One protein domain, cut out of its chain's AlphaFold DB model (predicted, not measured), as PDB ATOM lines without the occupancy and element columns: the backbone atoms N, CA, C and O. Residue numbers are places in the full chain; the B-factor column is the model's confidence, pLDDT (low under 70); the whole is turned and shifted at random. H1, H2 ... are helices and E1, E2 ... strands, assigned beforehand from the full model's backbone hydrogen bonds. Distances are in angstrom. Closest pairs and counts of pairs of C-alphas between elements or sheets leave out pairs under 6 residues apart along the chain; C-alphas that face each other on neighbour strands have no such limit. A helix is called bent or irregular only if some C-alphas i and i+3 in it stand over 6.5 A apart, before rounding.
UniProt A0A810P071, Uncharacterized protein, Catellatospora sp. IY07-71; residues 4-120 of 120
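What this domain is: This is residues 4 to 120 of the 120 residues of an uncharacterized protein of Catellatospora sp. IY07-71 (UniProt A0A810P071). A long, twisted three-stranded sheet has a hairpin of two helices, H2 and H3, packed side by side over one face, running along the strands. H1 runs nearly parallel to H3 but is shifted past its first end, lengthening the whole into a rod, while the link from H1 to H2 pairs briefly with E1 and wraps round the sheet's other side. The 117 printed residues hold three named helices and three named strands in the order E1, H1, H2, H3, E2, E3; the sheet's order is E1, E3, E2, all antiparallel. The class is mixed, helices and strands; the whole is compact, with a radius of gyration of the C-alphas of 14.2 A, and spans 49 by 24 by 23 A.

How they stand to each other: E1, residues 4 to 11, is an edge strand, antiparallel to the inner strand E3, residues 110 to 119, at 163 degrees; N 6 and O 116 are within hydrogen-bond range at 2.9 A. E3 forms a hairpin with the other edge strand, E2, residues 94 to 102, at 167 degrees, with N 113 and O 99 at 2.9 A. Residues 42 to 43 pair antiparallel with residues 8 to 9 of E1. H1, residues 25 to 38, is only just not on the sheet, with 4 pairs of C-alphas within 10 A. With residues 32 to 37 alone it touches H3, residues 75 to 91, the same way at a shallow tilt of 9 degrees; the closest C-alphas are those of Ala 36 and Ala 76, 5.1 A apart. H2, residues 55 to 69, and H3 form a helical hairpin, opposite ways at a shallow tilt of 15 degrees, their closest C-alphas being those of Glu 63 and Val 77, at 6.1 A. H2 and H3 are on the same face of the sheet, an arrangement of two layers, one of helices and one of strands. H2 lies over E3 and E2 at a height over the sheet of 10.2 A, and H3 over E3 at 9.2 A. H1 and H2 are apart. Each O i to N i+4 pair is within hydrogen-bond range in H1 and H2, and 12 of 13 in H3.

Where its parts are: E1 begins at C-alpha 4, (195.359, 136.269, 170.237). H1 measures 19.8 A from first to last C-alpha, H2 20.4 A and H3 24.1 A. H3 is neither bent nor irregular, but only just: C-alphas 77 and 80 are 6.0 A apart. E1 measures 23.5 A, E2 24.7 A and E3 30.7 A, ending at C-alpha 119, (198.693, 137.704, 165.137).

The domain as a whole: The C-alphas farthest apart, those of Asp 23 and Arg 120, are 49.3 A from each other. The printed part has no cut; the links E1 to H1 and H1 to H2 are long. The mean pLDDT of the printed part is 85.9, and residues 14 to 25, 103 to 108 and 120 are under 70.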
ATOM      1  N   GLN A   4     195.683 135.840 168.880       94.44
ATOM      2  CA  GLN A   4     195.359 136.269 170.237       94.44
ATOM      3  C   GLN A   4     194.166 137.216 170.186       94.44
ATOM      4  O   GLN A   4     194.086 138.042 169.278       94.44
ATOM      5  N   SER A   5     193.279 137.128 171.174       95.12
ATOM      6  CA  SER A   5     192.166 138.060 171.352       95.12
ATOM      7  C   SER A   5     192.068 138.516 172.801       95.12
ATOM      8  O   SER A   5     192.346 137.725 173.700       95.12
ATOM      9  N   ILE A   6     191.640 139.760 173.002       96.12
ATOM     10  CA  ILE A   6     191.297 140.326 174.311       96.12
ATOM     11  C   ILE A   6     189.971 141.079 174.209       96.12
ATOM     12  O   ILE A   6     189.662 141.656 173.163       96.12
ATOM     13  N   LEU A   7     189.200 141.055 175.293       97.25
ATOM     14  CA  LEU A   7     188.007 141.876 175.466       97.25
ATOM     15  C   LEU A   7     188.337 142.976 176.464       97.25
ATOM     16  O   LEU A   7     188.850 142.688 177.544       97.25
ATOM     17  N   LEU A   8     188.064 144.222 176.096       96.50
ATOM     18  CA  LEU A   8     188.283 145.380 176.947       96.50
ATOM     19  C   LEU A   8     186.971 146.120 177.164       96.50
ATOM     20  O   LEU A   8     186.189 146.282 176.229       96.50
ATOM     21  N   ARG A   9     186.770 146.614 178.380       94.44
ATOM     22  CA  ARG A   9     185.608 147.403 178.769       94.44
ATOM     23  C   ARG A   9     186.030 148.761 179.306       94.44
ATOM     24  O   ARG A   9     186.964 148.845 180.100       94.44
ATOM     25  N   PHE A  10     185.301 149.791 178.903       93.25
ATOM     26  CA  PHE A  10     185.314 151.106 179.523       93.25
ATOM     27  C   PHE A  10     183.905 151.408 180.028       93.25
ATOM     28  O   PHE A  10     182.961 151.393 179.243       93.25
ATOM     29  N   SER A  11     183.760 151.695 181.313       89.06
ATOM     30  CA  SER A  11     182.473 152.044 181.925       89.06
ATOM     31  C   SER A  11     182.438 153.552 182.175       89.06
ATOM     32  O   SER A  11     183.495 154.119 182.398       89.06
ATOM     33  N   TYR A  12     181.274 154.207 182.123       80.50
ATOM     34  CA  TYR A  12     181.078 155.630 182.467       80.50
ATOM     35  C   TYR A  12     180.407 155.835 183.834       80.50
ATOM     36  O   TYR A  12     180.595 156.873 184.462       80.50
ATOM     37  N   PHE A  13     179.637 154.851 184.310       70.06
ATOM     38  CA  PHE A  13     178.851 154.979 185.541       70.06
ATOM     39  C   PHE A  13     178.744 153.691 186.374       70.06
ATOM     40  O   PHE A  13     177.708 153.469 186.976       70.06
ATOM     41  N   GLU A  14     179.809 152.882 186.492       57.09
ATOM     42  CA  GLU A  14     179.885 151.856 187.560       57.09
ATOM     43  C   GLU A  14     179.456 152.462 188.935       57.09
ATOM     44  O   GLU A  14     179.675 153.635 189.229       57.09
ATOM     45  N   HIS A  15     178.772 151.743 189.815       50.66
ATOM     46  CA  HIS A  15     178.270 152.372 191.054       50.66
ATOM     47  C   HIS A  15     179.369 152.670 192.101       50.66
ATOM     48  O   HIS A  15     179.133 153.419 193.050       50.66
ATOM     49  N   ASP A  16     180.576 152.119 191.936       49.31
ATOM     50  CA  ASP A  16     181.601 152.087 192.995       49.31
ATOM     51  C   ASP A  16     182.552 153.308 193.029       49.31
ATOM     52  O   ASP A  16     183.293 153.506 193.992       49.31
ATOM     53  N   TRP A  17     182.524 154.156 192.003       47.00
ATOM     54  CA  TRP A  17     183.472 155.260 191.759       47.00
ATOM     55  C   TRP A  17     182.806 156.637 191.814       47.00
ATOM     56  O   TRP A  17     183.459 157.619 192.172       47.00
ATOM     57  N   ILE A  18     181.499 156.723 191.548       55.59
ATOM     58  CA  ILE A  18     180.726 157.961 191.663       55.59
ATOM     59  C   ILE A  18     179.956 157.915 192.983       55.59
ATOM     60  O   ILE A  18     178.836 157.425 193.073       55.59
ATOM     61  N   THR A  19     180.601 158.415 194.036       57.00
ATOM     62  CA  THR A  19     180.008 158.543 195.382       57.00
ATOM     63  C   THR A  19     179.337 159.902 195.612       57.00
ATOM     64  O   THR A  19     178.829 160.168 196.700       57.00
ATOM     65  N   GLU A  20     179.361 160.773 194.600       59.28
ATOM     66  CA  GLU A  20     178.864 162.146 194.655       59.28
ATOM     67  C   GLU A  20     177.438 162.216 194.098       59.28
ATOM     68  O   GLU A  20     177.172 161.720 193.003       59.28
ATOM     69  N   ASP A  21     176.532 162.861 194.838       61.78
ATOM     70  CA  ASP A  21     175.199 163.192 194.334       61.78
ATOM     71  C   ASP A  21     175.331 164.156 193.144       61.78
ATOM     72  O   ASP A  21     175.904 165.245 193.249       61.78
ATOM     73  N   ILE A  22     174.807 163.743 191.990       63.22
ATOM     74  CA  ILE A  22     174.798 164.560 190.776       63.22
ATOM     75  C   ILE A  22     173.602 165.519 190.844       63.22
ATOM     76  O   ILE A  22     172.505 165.221 190.369       63.22
ATOM     77  N   ASP A  23     173.822 166.690 191.441       58.88
ATOM     78  CA  ASP A  23     172.815 167.751 191.534       58.88
ATOM     79  C   ASP A  23     172.760 168.588 190.244       58.88
ATOM     80  O   ASP A  23     173.327 169.678 190.138       58.88
ATOM     81  N   GLY A  24     172.025 168.076 189.256       59.28
ATOM     82  CA  GLY A  24     171.704 168.786 188.016       59.28
ATOM     83  C   GLY A  24     172.689 168.564 186.855       59.28
ATOM     84  O   GLY A  24     173.706 167.883 187.007       59.28
ATOM     85  N   PRO A  25     172.375 169.106 185.660       66.69
ATOM     86  CA  PRO A  25     173.092 168.798 184.419       66.69
ATOM     87  C   PRO A  25     174.576 169.175 184.439       66.69
ATOM     88  O   PRO A  25     175.406 168.414 183.952       66.69
ATOM     89  N   GLU A  26     174.931 170.313 185.036       71.38
ATOM     90  CA  GLU A  26     176.311 170.804 185.082       71.38
ATOM     91  C   GLU A  26     177.211 169.928 185.965       71.38
ATOM     92  O   GLU A  26     178.375 169.691 185.636       71.38
ATOM     93  N   ALA A  27     176.670 169.413 187.075       71.44
ATOM     94  CA  ALA A  27     177.364 168.434 187.906       71.44
ATOM     95  C   ALA A  27     177.557 167.114 187.140       71.44
ATOM     96  O   ALA A  27     178.626 166.508 187.217       71.44
ATOM     97  N   GLY A  28     176.560 166.711 186.344       78.56
ATOM     98  CA  GLY A  28     176.626 165.518 185.498       78.56
ATOM     99  C   GLY A  28     177.691 165.624 184.412       78.56
ATOM    100  O   GLY A  28     178.471 164.691 184.230       78.56
ATOM    101  N   GLU A  29     177.790 166.779 183.750       85.25
ATOM    102  CA  GLU A  29     178.835 167.048 182.760       85.25
ATOM    103  C   GLU A  29     180.233 166.955 183.381       85.25
ATOM    104  O   GLU A  29     181.113 166.279 182.843       85.25
ATOM    105  N   ALA A  30     180.445 167.602 184.531       85.50
ATOM    106  CA  ALA A  30     181.741 167.598 185.203       85.50
ATOM    107  C   ALA A  30     182.166 166.183 185.627       85.50
ATOM    108  O   ALA A  30     183.322 165.801 185.422       85.50
ATOM    109  N   VAL A  31     181.234 165.395 186.177       84.81
ATOM    110  CA  VAL A  31     181.483 163.997 186.558       84.81
ATOM    111  C   VAL A  31     181.795 163.154 185.327       84.81
ATOM    112  O   VAL A  31     182.818 162.473 185.318       84.81
ATOM    113  N   LEU A  32     180.985 163.249 184.269       86.88
ATOM    114  CA  LEU A  32     181.191 162.502 183.029       86.88
ATOM    115  C   LEU A  32     182.556 162.807 182.402       86.88
ATOM    116  O   LEU A  32     183.273 161.901 181.987       86.88
ATOM    117  N   MET A  33     182.940 164.082 182.353       91.62
ATOM    118  CA  MET A  33     184.232 164.491 181.806       91.62
ATOM    119  C   MET A  33     185.400 164.009 182.667       91.62
ATOM    120  O   MET A  33     186.407 163.557 182.116       91.62
ATOM    121  N   ARG A  34     185.273 164.059 184.001       88.56
ATOM    122  CA  ARG A  34     186.275 163.497 184.919       88.56
ATOM    123  C   ARG A  34     186.446 162.008 184.655       88.56
ATOM    124  O   ARG A  34     187.557 161.568 184.377       88.56
ATOM    125  N   VAL A  35     185.341 161.273 184.646       87.75
ATOM    126  CA  VAL A  35     185.280 159.844 184.338       87.75
ATOM    127  C   VAL A  35     185.948 159.522 183.001       87.75
ATOM    128  O   VAL A  35     186.851 158.694 182.955       87.75
ATOM    129  N   ALA A  36     185.562 160.198 181.920       91.31
ATOM    130  CA  ALA A  36     186.141 159.984 180.597       91.31
ATOM    131  C   ALA A  36     187.660 160.230 180.582       91.31
ATOM    132  O   ALA A  36     188.423 159.534 179.903       91.31
ATOM    133  N   SER A  37     188.112 161.228 181.345       91.88
ATOM    134  CA  SER A  37     189.522 161.602 181.418       91.88
ATOM    135  C   SER A  37     190.364 160.666 182.288       91.88
ATOM    136  O   SER A  37     191.503 160.381 181.919       91.88
ATOM    137  N   GLU A  38     189.824 160.165 183.399       90.00
ATOM    138  CA  GLU A  38     190.556 159.396 184.416       90.00
ATOM    139  C   GLU A  38     190.346 157.882 184.299       90.00
ATOM    140  O   GLU A  38     191.231 157.120 184.680       90.00
ATOM    141  N   GLY A  39     189.201 157.446 183.765       88.06
ATOM    142  CA  GLY A  39     188.857 156.038 183.590       88.06
ATOM    143  C   GLY A  39     189.787 155.328 182.611       88.06
ATOM    144  O   GLY A  39     190.389 155.950 181.734       88.06
ATOM    145  N   ASP A  40     189.883 154.008 182.723       91.12
ATOM    146  CA  ASP A  40     190.750 153.192 181.873       91.12
ATOM    147  C   ASP A  40     189.988 152.021 181.245       91.12
ATOM    148  O   ASP A  40     188.845 151.732 181.599       91.12
ATOM    149  N   TRP A  41     190.628 151.370 180.279       94.62
ATOM    150  CA  TRP A  41     190.139 150.140 179.673       94.62
ATOM    151  C   TRP A  41     190.596 148.938 180.491       94.62
ATOM    152  O   TRP A  41     191.793 148.728 180.694       94.62
ATOM    153  N   PHE A  42     189.647 148.106 180.905       93.12
ATOM    154  CA  PHE A  42     189.917 146.918 181.709       93.12
ATOM    155  C   PHE A  42     189.640 145.646 180.919       93.12
ATOM    156  O   PHE A  42     188.634 145.552 180.218       93.12
ATOM    157  N   GLU A  43     190.523 144.656 181.046       95.00
ATOM    158  CA  GLU A  43     190.288 143.329 180.479       95.00
ATOM    159  C   GLU A  43     189.140 142.636 181.214       95.00
ATOM    160  O   GLU A  43     189.094 142.625 182.445       95.00
ATOM    161  N   VAL A  44     188.209 142.068 180.451       93.25
ATOM    162  CA  VAL A  44     187.030 141.375 180.977       93.25
ATOM    163  C   VAL A  44     186.867 140.007 180.326       93.25
ATOM    164  O   VAL A  44     187.311 139.768 179.204       93.25
ATOM    165  N   GLU A  45     186.186 139.105 181.024       92.12
ATOM    166  CA  GLU A  45     185.679 137.859 180.452       92.12
ATOM    167  C   GLU A  45     184.180 138.018 180.184       92.12
ATOM    168  O   GLU A  45     183.463 138.592 181.004       92.12
ATOM    169  N   GLY A  46     183.678 137.511 179.056       86.25
ATOM    170  CA  GLY A  46     182.255 137.637 178.762       86.25
ATOM    171  C   GLY A  46     181.871 137.363 177.317       86.25
ATOM    172  O   GLY A  46     182.596 136.699 176.575       86.25
ATOM    173  N   ALA A  47     180.686 137.860 176.961       86.12
ATOM    174  CA  ALA A  47     180.184 137.828 175.597       86.12
ATOM    175  C   ALA A  47     181.025 138.745 174.702       86.12
ATOM    176  O   ALA A  47     181.546 139.766 175.152       86.12
ATOM    177  N   GLU A  48     181.174 138.358 173.440       91.00
ATOM    178  CA  GLU A  48     181.835 139.212 172.461       91.00
ATOM    179  C   GLU A  48     180.871 140.322 172.022       91.00
ATOM    180  O   GLU A  48     179.680 140.045 171.884       91.00
ATOM    181  N   PRO A  49     181.361 141.551 171.796       93.38
ATOM    182  CA  PRO A  49     180.536 142.609 171.236       93.38
ATOM    183  C   PRO A  49     180.177 142.298 169.778       93.38
ATOM    184  O   PRO A  49     181.015 141.786 169.030       93.38
ATOM    185  N   GLU A  50     178.957 142.639 169.362       92.06
ATOM    186  CA  GLU A  50     178.426 142.292 168.029       92.06
ATOM    187  C   GLU A  50     177.838 143.491 167.252       92.06
ATOM    188  O   GLU A  50     177.293 143.312 166.165       92.06
ATOM    189  N   GLU A  51     177.922 144.715 167.784       94.75
ATOM    190  CA  GLU A  51     177.204 145.870 167.224       94.75
ATOM    191  C   GLU A  51     177.982 146.613 166.123       94.75
ATOM    192  O   GLU A  51     177.424 146.963 165.081       94.75
ATOM    193  N   PHE A  52     179.273 146.863 166.344       97.25
ATOM    194  CA  PHE A  52     180.107 147.699 165.485       97.25
ATOM    195  C   PHE A  52     181.360 146.966 165.010       97.25
ATOM    196  O   PHE A  52     182.159 146.492 165.812       97.25
ATOM    197  N   ASP A  53     181.610 146.992 163.700       96.19
ATOM    198  CA  ASP A  53     182.793 146.363 163.085       96.19
ATOM    199  C   ASP A  53     184.027 147.283 163.034       96.19
ATOM    200  O   ASP A  53     185.124 146.857 162.670       96.19
ATOM    201  N   THR A  54     183.874 148.570 163.364       97.31
ATOM    202  CA  THR A  54     184.983 149.537 163.363       97.31
ATOM    203  C   THR A  54     184.951 150.435 164.590       97.31
ATOM    204  O   THR A  54     183.882 150.787 165.089       97.31
ATOM    205  N   LEU A  55     186.138 150.854 165.040       96.81
ATOM    206  CA  LEU A  55     186.273 151.759 166.179       96.81
ATOM    207  C   LEU A  55     185.630 153.129 165.915       96.81
ATOM    208  O   LEU A  55     185.049 153.715 166.823       96.81
ATOM    209  N   ASP A  56     185.704 153.631 164.681       97.19
ATOM    210  CA  ASP A  56     185.092 154.916 164.333       97.19
ATOM    211  C   ASP A  56     183.557 154.826 164.366       97.19
ATOM    212  O   ASP A  56     182.916 155.725 164.901       97.19
ATOM    213  N   ALA A  57     182.963 153.719 163.900       97.31
ATOM    214  CA  ALA A  57     181.517 153.507 164.004       97.31
ATOM    215  C   ALA A  57     181.045 153.397 165.464       97.31
ATOM    216  O   ALA A  57     180.014 153.972 165.811       97.31
ATOM    217  N   LEU A  58     181.818 152.718 166.322       97.44
ATOM    218  CA  LEU A  58     181.563 152.678 167.765       97.44
ATOM    219  C   LEU A  58     181.600 154.088 168.373       97.44
ATOM    220  O   LEU A  58     180.688 154.472 169.102       97.44
ATOM    221  N   ALA A  59     182.632 154.873 168.050       96.94
ATOM    222  CA  ALA A  59     182.768 156.239 168.545       96.94
ATOM    223  C   ALA A  59     181.608 157.134 168.079       96.94
ATOM    224  O   ALA A  59     181.045 157.872 168.879       96.94
ATOM    225  N   GLU A  60     181.200 157.040 166.811       96.44
ATOM    226  CA  GLU A  60     180.041 157.767 166.281       96.44
ATOM    227  C   GLU A  60     178.722 157.348 166.952       96.44
ATOM    228  O   GLU A  60     177.859 158.197 167.198       96.44
ATOM    229  N   GLY A  61     178.555 156.055 167.250       94.75
ATOM    230  CA  GLY A  61     177.409 155.524 167.989       94.75
ATOM    231  C   GLY A  61     177.328 156.098 169.401       94.75
ATOM    232  O   GLY A  61     176.316 156.697 169.766       94.75
ATOM    233  N   ALA A  62     178.428 156.014 170.150       93.75
ATOM    234  CA  ALA A  62     178.526 156.576 171.492       93.75
ATOM    235  C   ALA A  62     178.361 158.111 171.496       93.75
ATOM    236  O   ALA A  62     177.659 158.655 172.347       93.75
ATOM    237  N   GLU A  63     178.939 158.833 170.525       94.81
ATOM    238  CA  GLU A  63     178.771 160.291 170.406       94.81
ATOM    239  C   GLU A  63     177.307 160.673 170.146       94.81
ATOM    240  O   GLU A  63     176.842 161.687 170.669       94.81
ATOM    241  N   ARG A  64     176.557 159.871 169.380       93.25
ATOM    242  CA  ARG A  64     175.131 160.126 169.128       93.25
ATOM    243  C   ARG A  64     174.311 160.087 170.412       93.25
ATOM    244  O   ARG A  64     173.448 160.945 170.582       93.25
ATOM    245  N   VAL A  65     174.599 159.143 171.298       89.62
ATOM    246  CA  VAL A  65     173.908 159.028 172.585       89.62
ATOM    247  C   VAL A  65     174.362 160.136 173.531       89.62
ATOM    248  O   VAL A  65     173.550 160.954 173.960       89.62
ATOM    249  N   ILE A  66     175.668 160.255 173.782       87.62
ATOM    250  CA  ILE A  66     176.190 161.212 174.766       87.62
ATOM    251  C   ILE A  66     175.917 162.664 174.346       87.62
ATOM    252  O   ILE A  66     175.425 163.458 175.145       87.62
ATOM    253  N   ALA A  67     176.192 163.040 173.097       89.06
ATOM    254  CA  ALA A  67     175.991 164.421 172.652       89.06
ATOM    255  C   ALA A  67     174.570 164.707 172.165       89.06
ATOM    256  O   ALA A  67     174.090 165.832 172.305       89.06
ATOM    257  N   GLY A  68     173.897 163.720 171.572       86.06
ATOM    258  CA  GLY A  68     172.549 163.894 171.037       86.06
ATOM    259  C   GLY A  68     171.465 163.721 172.094       86.06
ATOM    260  O   GLY A  68     170.617 164.601 172.246       86.06
ATOM    261  N   GLU A  69     171.488 162.603 172.816       85.56
ATOM    262  CA  GLU A  69     170.432 162.232 173.763       85.56
ATOM    263  C   GLU A  69     170.673 162.836 175.144       85.56
ATOM    264  O   GLU A  69     169.785 163.492 175.688       85.56
ATOM    265  N   TRP A  70     171.885 162.693 175.684       83.88
ATOM    266  CA  TRP A  70     172.216 163.236 177.006       83.88
ATOM    267  C   TRP A  70     172.572 164.724 176.972       83.88
ATOM    268  O   TRP A  70     172.654 165.355 178.024       83.88
ATOM    269  N   GLN A  71     172.772 165.287 175.776       85.00
ATOM    270  CA  GLN A  71     173.180 166.682 175.573       85.00
ATOM    271  C   GLN A  71     174.504 167.031 176.278       85.00
ATOM    272  O   GLN A  71     174.719 168.172 176.681       85.00
ATOM    273  N   MET A  72     175.394 166.046 176.405       87.56
ATOM    274  CA  MET A  72     176.695 166.156 177.059       87.56
ATOM    275  C   MET A  72     177.831 166.362 176.039       87.56
ATOM    276  O   MET A  72     177.659 166.149 174.836       87.56
ATOM    277  N   PRO A  73     179.039 166.767 176.465       91.12
ATOM    278  CA  PRO A  73     180.147 166.966 175.540       91.12
ATOM    279  C   PRO A  73     180.590 165.666 174.851       91.12
ATOM    280  O   PRO A  73     180.987 164.706 175.504       91.12
ATOM    281  N   ALA A  74     180.680 165.679 173.516       92.56
ATOM    282  CA  ALA A  74     181.250 164.571 172.728       92.56
ATOM    283  C   ALA A  74     182.701 164.223 173.127       92.56
ATOM    284  O   ALA A  74     183.182 163.117 172.887       92.56
ATOM    285  N   ALA A  75     183.410 165.160 173.768       93.69
ATOM    286  CA  ALA A  75     184.735 164.919 174.330       93.69
ATOM    287  C   ALA A  75     184.755 163.761 175.346       93.69
ATOM    288  O   ALA A  75     185.780 163.090 175.453       93.69
ATOM    289  N   ALA A  76     183.634 163.481 176.023       91.81
ATOM    290  CA  ALA A  76     183.509 162.340 176.923       91.81
ATOM    291  C   ALA A  76     183.689 160.990 176.205       91.81
ATOM    292  O   ALA A  76     184.204 160.060 176.809       91.81
ATOM    293  N   VAL A  77     183.356 160.896 174.913       94.94
ATOM    294  CA  VAL A  77     183.613 159.697 174.091       94.94
ATOM    295  C   VAL A  77     185.036 159.685 173.553       94.94
ATOM    296  O   VAL A  77     185.711 158.658 173.534       94.94
ATOM    297  N   ARG A  78     185.522 160.845 173.109       95.06
ATOM    298  CA  ARG A  78     186.822 160.944 172.433       95.06
ATOM    299  C   ARG A  78     187.982 160.577 173.342       95.06
ATOM    300  O   ARG A  78     188.887 159.885 172.897       95.06
ATOM    301  N   LEU A  79     187.939 160.998 174.605       95.62
ATOM    302  CA  LEU A  79     188.999 160.720 175.578       95.62
ATOM    303  C   LEU A  79     189.284 159.209 175.742       95.62
ATOM    304  O   LEU A  79     190.427 158.803 175.507       95.62
ATOM    305  N   PRO A  80     188.298 158.352 176.074       95.69
ATOM    306  CA  PRO A  80     188.528 156.913 176.164       95.69
ATOM    307  C   PRO A  80     188.840 156.262 174.810       95.69
ATOM    308  O   PRO A  80     189.671 155.354 174.762       95.69
ATOM    309  N   VAL A  81     188.247 156.727 173.704       97.12
ATOM    310  CA  VAL A  81     188.549 156.200 172.358       97.12
ATOM    311  C   VAL A  81     189.991 156.494 171.944       97.12
ATOM    312  O   VAL A  81     190.668 155.617 171.408       97.12
ATOM    313  N   ASP A  82     190.505 157.691 172.213       97.25
ATOM    314  CA  ASP A  82     191.891 158.044 171.902       97.25
ATOM    315  C   ASP A  82     192.873 157.214 172.738       97.25
ATOM    316  O   ASP A  82     193.870 156.720 172.205       97.25
ATOM    317  N   ARG A  83     192.552 156.950 174.012       96.12
ATOM    318  CA  ARG A  83     193.319 156.012 174.849       96.12
ATOM    319  C   ARG A  83     193.311 154.594 174.266       96.12
ATOM    320  O   ARG A  83     194.364 153.959 174.196       96.12
ATOM    321  N   LEU A  84     192.161 154.117 173.782       97.56
ATOM    322  CA  LEU A  84     192.060 152.820 173.108       97.56
ATOM    323  C   LEU A  84     192.901 152.771 171.828       97.56
ATOM    324  O   LEU A  84     193.582 151.779 171.581       97.56
ATOM    325  N   ARG A  85     192.909 153.843 171.027       97.38
ATOM    326  CA  ARG A  85     193.755 153.936 169.825       97.38
ATOM    327  C   ARG A  85     195.236 153.801 170.168       97.38
ATOM    328  O   ARG A  85     195.951 153.088 169.464       97.38
ATOM    329  N   THR A  86     195.689 154.429 171.254       96.88
ATOM    330  CA  THR A  86     197.060 154.259 171.757       96.88
ATOM    331  C   THR A  86     197.327 152.815 172.183       96.88
ATOM    332  O   THR A  86     198.308 152.235 171.728       96.88
ATOM    333  N   LEU A  87     196.433 152.192 172.961       95.62
ATOM    334  CA  LEU A  87     196.552 150.779 173.362       95.62
ATOM    335  C   LEU A  87     196.652 149.833 172.154       95.62
ATOM    336  O   LEU A  87     197.467 148.908 172.143       95.62
ATOM    337  N   ILE A  88     195.840 150.079 171.123       96.62
ATOM    338  CA  ILE A  88     195.852 149.318 169.873       96.62
ATOM    339  C   ILE A  88     197.204 149.464 169.170       96.62
ATOM    340  O   ILE A  88     197.822 148.456 168.819       96.62
ATOM    341  N   ALA A  89     197.677 150.701 168.995       96.12
ATOM    342  CA  ALA A  89     198.931 150.993 168.308       96.12
ATOM    343  C   ALA A  89     200.150 150.414 169.046       96.12
ATOM    344  O   ALA A  89     200.973 149.735 168.432       96.12
ATOM    345  N   ASP A  90     200.234 150.623 170.359       95.88
ATOM    346  CA  ASP A  90     201.366 150.186 171.183       95.88
ATOM    347  C   ASP A  90     201.407 148.660 171.338       95.88
ATOM    348  O   ASP A  90     202.479 148.050 171.370       95.88
ATOM    349  N   GLY A  91     200.237 148.021 171.420       93.12
ATOM    350  CA  GLY A  91     200.116 146.574 171.590       93.12
ATOM    351  C   GLY A  91     200.124 145.767 170.289       93.12
ATOM    352  O   GLY A  91     200.088 144.531 170.354       93.12
ATOM    353  N   GLY A  92     200.167 146.433 169.127       94.88
ATOM    354  CA  GLY A  92     200.061 145.794 167.813       94.88
ATOM    355  C   GLY A  92     198.727 145.075 167.614       94.88
ATOM    356  O   GLY A  92     198.681 144.018 166.986       94.88
ATOM    357  N   TRP A  93     197.660 145.601 168.214       97.06
ATOM    358  CA  TRP A  93     196.321 145.040 168.109       97.06
ATOM    359  C   TRP A  93     195.583 145.576 166.885       97.06
ATOM    360  O   TRP A  93     195.975 146.556 166.259       97.06
ATOM    361  N   THR A  94     194.481 144.923 166.549       96.69
ATOM    362  CA  THR A  94     193.497 145.377 165.570       96.69
ATOM    363  C   THR A  94     192.118 145.303 166.209       96.69
ATOM    364  O   THR A  94     191.801 144.325 166.886       96.69
ATOM    365  N   PHE A  95     191.306 146.338 166.005       97.38
ATOM    366  CA  PHE A  95     189.905 146.329 166.415       97.38
ATOM    367  C   PHE A  95     189.136 145.281 165.605       97.38
ATOM    368  O   PHE A  95     189.220 145.282 164.378       97.38
ATOM    369  N   ALA A  96     188.419 144.390 166.286       96.75
ATOM    370  CA  ALA A  96     187.637 143.332 165.652       96.75
ATOM    371  C   ALA A  96     186.130 143.578 165.752       96.75
ATOM    372  O   ALA A  96     185.428 143.331 164.780       96.75
ATOM    373  N   ALA A  97     185.652 144.034 166.911       97.69
ATOM    374  CA  ALA A  97     184.247 144.348 167.142       97.69
ATOM    375  C   ALA A  97     184.095 145.274 168.357       97.69
ATOM    376  O   ALA A  97     184.984 145.322 169.214       97.69
ATOM    377  N   GLY A  98     182.972 145.977 168.454       97.31
ATOM    378  CA  GLY A  98     182.626 146.796 169.609       97.31
ATOM    379  C   GLY A  98     181.126 146.946 169.806       97.31
ATOM    380  O   GLY A  98     180.339 146.633 168.920       97.31
ATOM    381  N   GLU A  99     180.745 147.382 170.993       95.50
ATOM    382  CA  GLU A  99     179.364 147.565 171.430       95.50
ATOM    383  C   GLU A  99     179.312 148.760 172.375       95.50
ATOM    384  O   GLU A  99     180.240 148.967 173.168       95.50
ATOM    385  N   PHE A 100     178.246 149.549 172.268       93.38
ATOM    386  CA  PHE A 100     177.960 150.627 173.202       93.38
ATOM    387  C   PHE A 100     176.601 150.372 173.842       93.38
ATOM    388  O   PHE A 100     175.569 150.435 173.179       93.38
ATOM    389  N   SER A 101     176.602 150.071 175.135       87.81
ATOM    390  CA  SER A 101     175.405 149.644 175.849       87.81
ATOM    391  C   SER A 101     175.049 150.608 176.975       87.81
ATOM    392  O   SER A 101     175.888 151.023 177.776       87.81
ATOM    393  N   GLU A 102     173.762 150.951 177.031       77.12
ATOM    394  CA  GLU A 102     173.131 151.657 178.144       77.12
ATOM    395  C   GLU A 102     172.267 150.658 178.923       77.12
ATOM    396  O   GLU A 102     171.238 150.175 178.437       77.12
ATOM    397  N   PHE A 103     172.660 150.328 180.151       61.59
ATOM    398  CA  PHE A 103     171.870 149.447 181.003       61.59
ATOM    399  C   PHE A 103     170.744 150.232 181.689       61.59
ATOM    400  O   PHE A 103     170.920 150.859 182.734       61.59
ATOM    401  N   VAL A 104     169.536 150.149 181.125       43.47
ATOM    402  CA  VAL A 104     168.318 150.688 181.753       43.47
ATOM    403  C   VAL A 104     167.822 149.719 182.840       43.47
ATOM    404  O   VAL A 104     167.176 148.709 182.561       43.47
ATOM    405  N   GLY A 105     168.136 150.029 184.101       50.06
ATOM    406  CA  GLY A 105     167.815 149.249 185.306       50.06
ATOM    407  C   GLY A 105     168.429 149.888 186.561       50.06
ATOM    408  O   GLY A 105     168.938 150.998 186.479       50.06
ATOM    409  N   ASN A 106     168.418 149.205 187.717       35.88
ATOM    410  CA  ASN A 106     168.876 149.731 189.027       35.88
ATOM    411  C   ASN A 106     170.339 150.240 189.095       35.88
ATOM    412  O   ASN A 106     170.764 150.630 190.182       35.88
ATOM    413  N   HIS A 107     171.097 150.208 187.993       49.88
ATOM    414  CA  HIS A 107     172.542 150.436 187.981       49.88
ATOM    415  C   HIS A 107     173.046 151.508 186.999       49.88
ATOM    416  O   HIS A 107     174.195 151.888 187.099       49.88
ATOM    417  N   HIS A 108     172.220 152.031 186.077       54.09
ATOM    418  CA  HIS A 108     172.585 153.160 185.191       54.09
ATOM    419  C   HIS A 108     173.968 153.055 184.494       54.09
ATOM    420  O   HIS A 108     174.552 154.069 184.111       54.09
ATOM    421  N   ASP A 109     174.487 151.841 184.291       71.81
ATOM    422  CA  ASP A 109     175.816 151.640 183.726       71.81
ATOM    423  C   ASP A 109     175.768 151.926 182.222       71.81
ATOM    424  O   ASP A 109     174.970 151.354 181.480       71.81
ATOM    425  N   THR A 110     176.612 152.841 181.761       85.19
ATOM    426  CA  THR A 110     176.854 153.057 180.330       85.19
ATOM    427  C   THR A 110     178.268 152.623 180.026       85.19
ATOM    428  O   THR A 110     179.191 153.051 180.722       85.19
ATOM    429  N   GLU A 111     178.456 151.763 179.031       91.00
ATOM    430  CA  GLU A 111     179.735 151.098 178.798       91.00
ATOM    431  C   GLU A 111     180.065 150.982 177.304       91.00
ATOM    432  O   GLU A 111     179.191 150.915 176.442       91.00
ATOM    433  N   MET A 112     181.360 150.933 177.004       94.12
ATOM    434  CA  MET A 112     181.893 150.474 175.728       94.12
ATOM    435  C   MET A 112     182.601 149.143 175.943       94.12
ATOM    436  O   MET A 112     183.521 149.053 176.760       94.12
ATOM    437  N   LEU A 113     182.223 148.133 175.167       95.62
ATOM    438  CA  LEU A 113     182.904 146.845 175.112       95.62
ATOM    439  C   LEU A 113     183.580 146.706 173.753       95.62
ATOM    440  O   LEU A 113     182.967 146.971 172.725       95.62
ATOM    441  N   VAL A 114     184.846 146.289 173.727       97.56
ATOM    442  CA  VAL A 114     185.596 146.097 172.482       97.56
ATOM    443  C   VAL A 114     186.347 144.780 172.485       97.56
ATOM    444  O   VAL A 114     186.916 144.361 173.491       97.56
ATOM    445  N   LYS A 115     186.402 144.147 171.317       97.69
ATOM    446  CA  LYS A 115     187.251 142.997 171.039       97.69
ATOM    447  C   LYS A 115     188.431 143.437 170.194       97.69
ATOM    448  O   LYS A 115     188.260 143.991 169.107       97.69
ATOM    449  N   LEU A 116     189.630 143.125 170.667       97.38
ATOM    450  CA  LEU A 116     190.869 143.332 169.929       97.38
ATOM    451  C   LEU A 116     191.507 141.990 169.577       97.38
ATOM    452  O   LEU A 116     191.456 141.042 170.361       97.38
ATOM    453  N   VAL A 117     192.136 141.914 168.406       96.62
ATOM    454  CA  VAL A 117     192.850 140.723 167.923       96.62
ATOM    455  C   VAL A 117     194.250 141.073 167.441       96.62
ATOM    456  O   VAL A 117     194.490 142.185 166.975       96.62
ATOM    457  N   ARG A 118     195.188 140.132 167.539       95.06
ATOM    458  CA  ARG A 118     196.506 140.248 166.900       95.06
ATOM    459  C   ARG A 118     197.080 138.890 166.538       95.06
ATOM    460  O   ARG A 118     196.820 137.890 167.216       95.06
ATOM    461  N   ASP A 119     197.909 138.877 165.505       88.69
ATOM    462  CA  ASP A 119     198.693 137.704 165.137       88.69
ATOM    463  C   ASP A 119     199.904 137.547 166.064       88.69
ATOM    464  O   ASP A 119     200.500 138.530 166.511       88.69
ATOM    465  N   ARG A 120     200.261 136.294 166.357       68.06
ATOM    466  CA  ARG A 120     201.454 135.928 167.128       68.06
ATOM    467  C   ARG A 120     202.511 135.265 166.257       68.06
ATOM    468  O   ARG A 120     202.128 134.419 165.413       68.06
TER     469      ARG A 120